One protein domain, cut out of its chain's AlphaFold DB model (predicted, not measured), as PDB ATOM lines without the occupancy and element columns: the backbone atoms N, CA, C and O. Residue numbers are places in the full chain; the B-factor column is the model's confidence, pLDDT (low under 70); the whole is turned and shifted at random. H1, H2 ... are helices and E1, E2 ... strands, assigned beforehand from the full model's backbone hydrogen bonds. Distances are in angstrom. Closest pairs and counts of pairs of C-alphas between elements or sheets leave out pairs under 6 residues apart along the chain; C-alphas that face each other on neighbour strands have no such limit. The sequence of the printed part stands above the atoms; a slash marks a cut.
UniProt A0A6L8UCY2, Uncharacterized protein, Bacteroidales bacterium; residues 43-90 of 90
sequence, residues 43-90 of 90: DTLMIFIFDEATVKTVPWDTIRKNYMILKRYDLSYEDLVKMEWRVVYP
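What this domain is: This is residues 43 to 90 of the 90 residues of an uncharacterized protein of Bacteroidales bacterium (UniProt A0A6L8UCY2). A loose, flat, stretched-out structure: a narrow ribbon of two antiparallel strands, E1 and E2, forms the middle, with the short helices H1 and H2 linking the strands beyond one end of it and H3 at the other end. After H3, residues 83 to 90 fold back in the direction of the H1 and H2 end. The printed part has 48 residues, with three named helices and two named strands in the order E1, H1, H2, E2, H3; the class is mixed, helices and strands. It is loose, with a radius of gyration of the C-alphas of 13.0 A, and spans 36 by 21 by 11 A.

Where its parts are: Find C-alpha 44 at (167.210, 191.969, 154.271), where E1 begins; it runs over residues 44 to 49, 16.0 A long. Next come H1, residues 52 to 57, and H2, residues 60 to 65, each 8.6 A long. Look for C-alpha 71 at (152.879, 192.939, 161.295), where E2, residues 71 to 76, begins its 16.5 A. H3, residues 77 to 82, follows and ends 8.8 A on, at C-alpha 82 (165.360, 206.271, 154.070).

How they stand to each other: Compare E1 with E2: they are antiparallel neighbours, their directions at 163 degrees, with N 45 and O 75 within hydrogen-bond range at 2.8 A and N 73 and O 47 at 2.9 A. H1 and H2 are close but not clearly touching, about perpendicular at 81 degrees; their closest C-alphas, of Val 55 and Ile 63, are 7.6 A apart. The closest C-alphas of E1 and H3, of Thr 44 and Tyr 77, are 7.1 A apart. H3 is apart from H1 and from H2. In H1, H2 and H3 every O i to N i+4 pair is within hydrogen-bond range.

The domain as a whole: The two farthest C-alphas, of Pro 59 and Lys 82, are 36.2 A apart. The printed part has no cut, and the four links between named elements are tight. The mean pLDDT of the printed part is 86.1; look at residue 90, the chain's last, for the one value under 70.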
ATOM      1  N   ASP A  43     171.197 190.720 153.571       84.69
ATOM      2  CA  ASP A  43     170.663 191.675 152.590       84.69
ATOM      3  C   ASP A  43     169.351 192.321 153.074       84.69
ATOM      4  O   ASP A  43     169.084 193.503 152.865       84.69
ATOM      5  N   THR A  44     168.529 191.546 153.786       87.06
ATOM      6  CA  THR A  44     167.210 191.969 154.271       87.06
ATOM      7  C   THR A  44     167.043 191.630 155.749       87.06
ATOM      8  O   THR A  44     167.238 190.486 156.166       87.06
ATOM      9  N   LEU A  45     166.628 192.617 156.542       85.94
ATOM     10  CA  LEU A  45     166.202 192.455 157.925       85.94
ATOM     11  C   LEU A  45     164.697 192.181 157.973       85.94
ATOM     12  O   LEU A  45     163.894 193.014 157.561       85.94
ATOM     13  N   MET A  46     164.317 191.033 158.529       85.94
ATOM     14  CA  MET A  46     162.916 190.674 158.748       85.94
ATOM     15  C   MET A  46     162.529 190.973 160.200       85.94
ATOM     16  O   MET A  46     163.065 190.368 161.130       85.94
ATOM     17  N   ILE A  47     161.598 191.902 160.401       85.00
ATOM     18  CA  ILE A  47     161.049 192.270 161.707       85.00
ATOM     19  C   ILE A  47     159.636 191.707 161.803       85.00
ATOM     20  O   ILE A  47     158.777 192.027 160.983       85.00
ATOM     21  N   PHE A  48     159.387 190.906 162.833       85.75
ATOM     22  CA  PHE A  48     158.076 190.337 163.122       85.75
ATOM     23  C   PHE A  48     157.533 190.966 164.401       85.75
ATOM     24  O   PHE A  48     158.140 190.849 165.464       85.75
ATOM     25  N   ILE A  49     156.395 191.640 164.283       87.00
ATOM     26  CA  ILE A  49     155.677 192.248 165.397       87.00
ATOM     27  C   ILE A  49     154.501 191.348 165.734       87.00
ATOM     28  O   ILE A  49     153.740 190.934 164.855       87.00
ATOM     29  N   PHE A  50     154.354 191.069 167.019       86.62
ATOM     30  CA  PHE A  50     153.293 190.237 167.551       86.62
ATOM     31  C   PHE A  50     152.536 190.988 168.634       86.62
ATOM     32  O   PHE A  50     153.109 191.812 169.343       86.62
ATOM     33  N   ASP A  51     151.259 190.653 168.777       87.25
ATOM     34  CA  ASP A  51     150.476 191.070 169.927       87.25
ATOM     35  C   ASP A  51     150.933 190.312 171.188       87.25
ATOM     36  O   ASP A  51     151.093 189.085 171.177       87.25
ATOM     37  N   GLU A  52     151.150 191.048 172.279       86.25
ATOM     38  CA  GLU A  52     151.665 190.492 173.533       86.25
ATOM     39  C   GLU A  52     150.709 189.440 174.111       86.25
ATOM     40  O   GLU A  52     151.146 188.366 174.539       86.25
ATOM     41  N   ALA A  53     149.402 189.724 174.108       87.00
ATOM     42  CA  ALA A  53     148.401 188.812 174.647       87.00
ATOM     43  C   ALA A  53     148.361 187.511 173.836       87.00
ATOM     44  O   ALA A  53     148.333 186.422 174.411       87.00
ATOM     45  N   THR A  54     148.451 187.608 172.511       87.69
ATOM     46  CA  THR A  54     148.495 186.465 171.595       87.69
ATOM     47  C   THR A  54     149.717 185.589 171.859       87.69
ATOM     48  O   THR A  54     149.572 184.384 172.046       87.69
ATOM     49  N   VAL A  55     150.914 186.175 171.964       87.19
ATOM     50  CA  VAL A  55     152.162 185.432 172.234       87.19
ATOM     51  C   VAL A  55     152.164 184.757 173.606       87.19
ATOM     52  O   VAL A  55     152.755 183.690 173.769       87.19
ATOM     53  N   LYS A  56     151.508 185.358 174.605       85.88
ATOM     54  CA  LYS A  56     151.414 184.786 175.957       85.88
ATOM     55  C   LYS A  56     150.353 183.696 176.091       85.88
ATOM     56  O   LYS A  56     150.502 182.824 176.943       85.88
ATOM     57  N   THR A  57     149.280 183.755 175.305       88.75
ATOM     58  CA  THR A  57     148.118 182.859 175.453       88.75
ATOM     59  C   THR A  57     148.104 181.710 174.454       88.75
ATOM     60  O   THR A  57     147.598 180.633 174.768       88.75
ATOM     61  N   VAL A  58     148.669 181.908 173.263       89.25
ATOM     62  CA  VAL A  58     148.655 180.921 172.184       89.25
ATOM     63  C   VAL A  58     150.005 180.196 172.126       89.25
ATOM     64  O   VAL A  58     151.053 180.844 172.139       89.25
ATOM     65  N   PRO A  59     150.032 178.853 172.020       89.25
ATOM     66  CA  PRO A  59     151.278 178.115 171.849       89.25
ATOM     67  C   PRO A  59     152.059 178.580 170.614       89.25
ATOM     68  O   PRO A  59     151.485 178.731 169.533       89.25
ATOM     69  N   TRP A  60     153.384 178.718 170.740       86.50
ATOM     70  CA  TRP A  60     154.248 179.194 169.650       86.50
ATOM     71  C   TRP A  60     154.087 178.385 168.357       86.50
ATOM     72  O   TRP A  60     154.004 178.953 167.275       86.50
ATOM     73  N   ASP A  61     153.941 177.061 168.451       86.12
ATOM     74  CA  ASP A  61     153.688 176.201 167.288       86.12
ATOM     75  C   ASP A  61     152.404 176.588 166.529       86.12
ATOM     76  O   ASP A  61     152.387 176.607 165.300       86.12
ATOM     77  N   THR A  62     151.350 176.981 167.251       86.62
ATOM     78  CA  THR A  62     150.091 177.458 166.657       86.62
ATOM     79  C   THR A  62     150.267 178.834 166.018       86.62
ATOM     80  O   THR A  62     149.818 179.035 164.893       86.62
ATOM     81  N   ILE A  63     150.981 179.750 166.679       86.75
ATOM     82  CA  ILE A  63     151.305 181.077 166.126       86.75
ATOM     83  C   ILE A  63     152.073 180.938 164.809       86.75
ATOM     84  O   ILE A  63     151.744 181.603 163.830       86.75
ATOM     85  N   ARG A  64     153.057 180.032 164.759       86.25
ATOM     86  CA  ARG A  64     153.854 179.750 163.558       86.25
ATOM     87  C   ARG A  64     153.023 179.132 162.439       86.25
ATOM     88  O   ARG A  64     153.108 179.592 161.304       86.25
ATOM     89  N   LYS A  65     152.231 178.101 162.754       84.19
ATOM     90  CA  LYS A  65     151.397 177.378 161.778       84.19
ATOM     91  C   LYS A  65     150.316 178.262 161.171       84.19
ATOM     92  O   LYS A  65     150.088 178.198 159.970       84.19
ATOM     93  N   ASN A  66     149.687 179.092 161.998       85.62
ATOM     94  CA  ASN A  66     148.591 179.964 161.583       85.62
ATOM     95  C   ASN A  66     149.061 181.373 161.205       85.62
ATOM     96  O   ASN A  66     148.231 182.226 160.905       85.62
ATOM     97  N   TYR A  67     150.374 181.622 161.231       82.56
ATOM     98  CA  TYR A  67     150.993 182.900 160.890       82.56
ATOM     99  C   TYR A  67     150.361 184.095 161.628       82.56
ATOM    100  O   TYR A  67     150.041 185.119 161.026       82.56
ATOM    101  N   MET A  68     150.170 183.961 162.948       85.88
ATOM    102  CA  MET A  68     149.500 184.953 163.808       85.88
ATOM    103  C   MET A  68     150.420 186.139 164.142       85.88
ATOM    104  O   MET A  68     150.688 186.438 165.304       85.88
ATOM    105  N   ILE A  69     150.950 186.782 163.104       87.06
ATOM    106  CA  ILE A  69     151.748 188.004 163.195       87.06
ATOM    107  C   ILE A  69     150.821 189.220 163.167       87.06
ATOM    108  O   ILE A  69     149.857 189.260 162.404       87.06
ATOM    109  N   LEU A  70     151.131 190.237 163.967       87.69
ATOM    110  CA  LEU A  70     150.438 191.521 163.874       87.69
ATOM    111  C   LEU A  70     150.932 192.284 162.642       87.69
ATOM    112  O   LEU A  70     150.146 192.828 161.867       87.69
ATOM    113  N   LYS A  71     152.254 192.310 162.453       86.75
ATOM    114  CA  LYS A  71     152.879 192.939 161.295       86.75
ATOM    115  C   LYS A  71     154.243 192.341 161.000       86.75
ATOM    116  O   LYS A  71     154.934 191.868 161.899       86.75
ATOM    117  N   ARG A  72     154.637 192.396 159.734       89.31
ATOM    118  CA  ARG A  72     155.969 192.021 159.274       89.31
ATOM    119  C   ARG A  72     156.543 193.141 158.425       89.31
ATOM    120  O   ARG A  72     155.835 193.694 157.585       89.31
ATOM    121  N   TYR A  73     157.814 193.433 158.646       88.25
ATOM    122  CA  TYR A  73     158.598 194.322 157.807       88.25
ATOM    123  C   TYR A  73     159.794 193.556 157.273       88.25
ATOM    124  O   TYR A  73     160.541 192.973 158.051       88.25
ATOM    125  N   ASP A  74     159.970 193.588 155.961       89.94
ATOM    126  CA  ASP A  74     161.176 193.114 155.301       89.94
ATOM    127  C   ASP A  74     161.893 194.369 154.803       89.94
ATOM    128  O   ASP A  74     161.418 195.023 153.876       89.94
ATOM    129  N   LEU A  75     162.953 194.772 155.502       89.06
ATOM    130  CA  LEU A  75     163.638 196.045 155.283       89.06
ATOM    131  C   LEU A  75     165.068 195.790 154.832       89.06
ATOM    132  O   LEU A  75     165.830 195.101 155.514       89.06
ATOM    133  N   SER A  76     165.442 196.375 153.701       90.31
ATOM    134  CA  SER A  76     166.846 196.471 153.315       90.31
ATOM    135  C   SER A  76     167.559 197.547 154.139       90.31
ATOM    136  O   SER A  76     166.932 198.380 154.805       90.31
ATOM    137  N   TYR A  77     168.888 197.566 154.062       88.19
ATOM    138  CA  TYR A  77     169.679 198.649 154.641       88.19
ATOM    139  C   TYR A  77     169.243 200.021 154.103       88.19
ATOM    140  O   TYR A  77     169.077 200.971 154.865       88.19
ATOM    141  N   GLU A  78     168.996 200.123 152.793       89.81
ATOM    142  CA  GLU A  78     168.555 201.376 152.178       89.81
ATOM    143  C   GLU A  78     167.196 201.844 152.701       89.81
ATOM    144  O   GLU A  78     166.991 203.045 152.871       89.81
ATOM    145  N   ASP A  79     166.270 200.917 152.956       90.69
ATOM    146  CA  ASP A  79     164.954 201.255 153.498       90.69
ATOM    147  C   ASP A  79     165.085 201.831 154.906       90.69
ATOM    148  O   ASP A  79     164.492 202.871 155.202       90.69
ATOM    149  N   LEU A  80     165.932 201.215 155.740       87.81
ATOM    150  CA  LEU A  80     166.226 201.704 157.087       87.81
ATOM    151  C   LEU A  80     166.856 203.097 157.068       87.81
ATOM    152  O   LEU A  80     166.473 203.947 157.870       87.81
ATOM    153  N   VAL A  81     167.767 203.363 156.131       88.56
ATOM    154  CA  VAL A  81     168.359 204.697 155.959       88.56
ATOM    155  C   VAL A  81     167.297 205.717 155.529       88.56
ATOM    156  O   VAL A  81     167.230 206.800 156.108       88.56
ATOM    157  N   LYS A  82     166.430 205.379 154.564       91.12
ATOM    158  CA  LYS A  82     165.360 206.271 154.070       91.12
ATOM    159  C   LYS A  82     164.327 206.619 155.142       91.12
ATOM    160  O   LYS A  82     163.772 207.713 155.109       91.12
ATOM    161  N   MET A  83     164.068 205.711 156.081       89.44
ATOM    162  CA  MET A  83     163.135 205.921 157.196       89.44
ATOM    163  C   MET A  83     163.812 206.426 158.478       89.44
ATOM    164  O   MET A  83     163.213 206.356 159.550       89.44
ATOM    165  N   GLU A  84     165.063 206.893 158.390       88.19
ATOM    166  CA  GLU A  84     165.843 207.395 159.530       88.19
ATOM    167  C   GLU A  84     165.895 206.402 160.704       88.19
ATOM    168  O   GLU A  84     165.852 206.789 161.873       88.19
ATOM    169  N   TRP A  85     165.954 205.103 160.396       83.69
ATOM    170  CA  TRP A  85     165.964 204.002 161.361       83.69
ATOM    171  C   TRP A  85     164.717 203.921 162.263       83.69
ATOM    172  O   TRP A  85     164.752 203.287 163.320       83.69
ATOM    173  N   ARG A  86     163.590 204.531 161.862       84.00
ATOM    174  CA  ARG A  86     162.336 204.552 162.635       84.00
ATOM    175  C   ARG A  86     161.261 203.670 162.020       84.00
ATOM    176  O   ARG A  86     160.625 204.037 161.035       84.00
ATOM    177  N   VAL A  87     160.995 202.529 162.652       82.00
ATOM    178  CA  VAL A  87     159.900 201.628 162.265       82.00
ATOM    179  C   VAL A  87     158.626 202.013 163.009       82.00
ATOM    180  O   VAL A  87     158.539 201.874 164.226       82.00
ATOM    181  N   VAL A  88     157.624 202.485 162.267       79.19
ATOM    182  CA  VAL A  88     156.299 202.799 162.815       79.19
ATOM    183  C   VAL A  88     155.438 201.543 162.782       79.19
ATOM    184  O   VAL A  88     155.283 200.920 161.729       79.19
ATOM    185  N   TYR A  89     154.857 201.169 163.916       73.12
ATOM    186  CA  TYR A  89     153.884 200.085 164.020       73.12
ATOM    187  C   TYR A  89     152.568 200.617 164.616       73.12
ATOM    188  O   TYR A  89     152.617 201.588 165.374       73.12
ATOM    189  N   PRO A  90     151.413 200.073 164.191       62.94
ATOM    190  CA  PRO A  90     150.102 200.467 164.705       62.94
ATOM    191  C   PRO A  90     149.863 199.992 166.140       62.94
ATOM    192  O   PRO A  90     150.426 198.936 166.510       62.94
TER     193      PRO A  90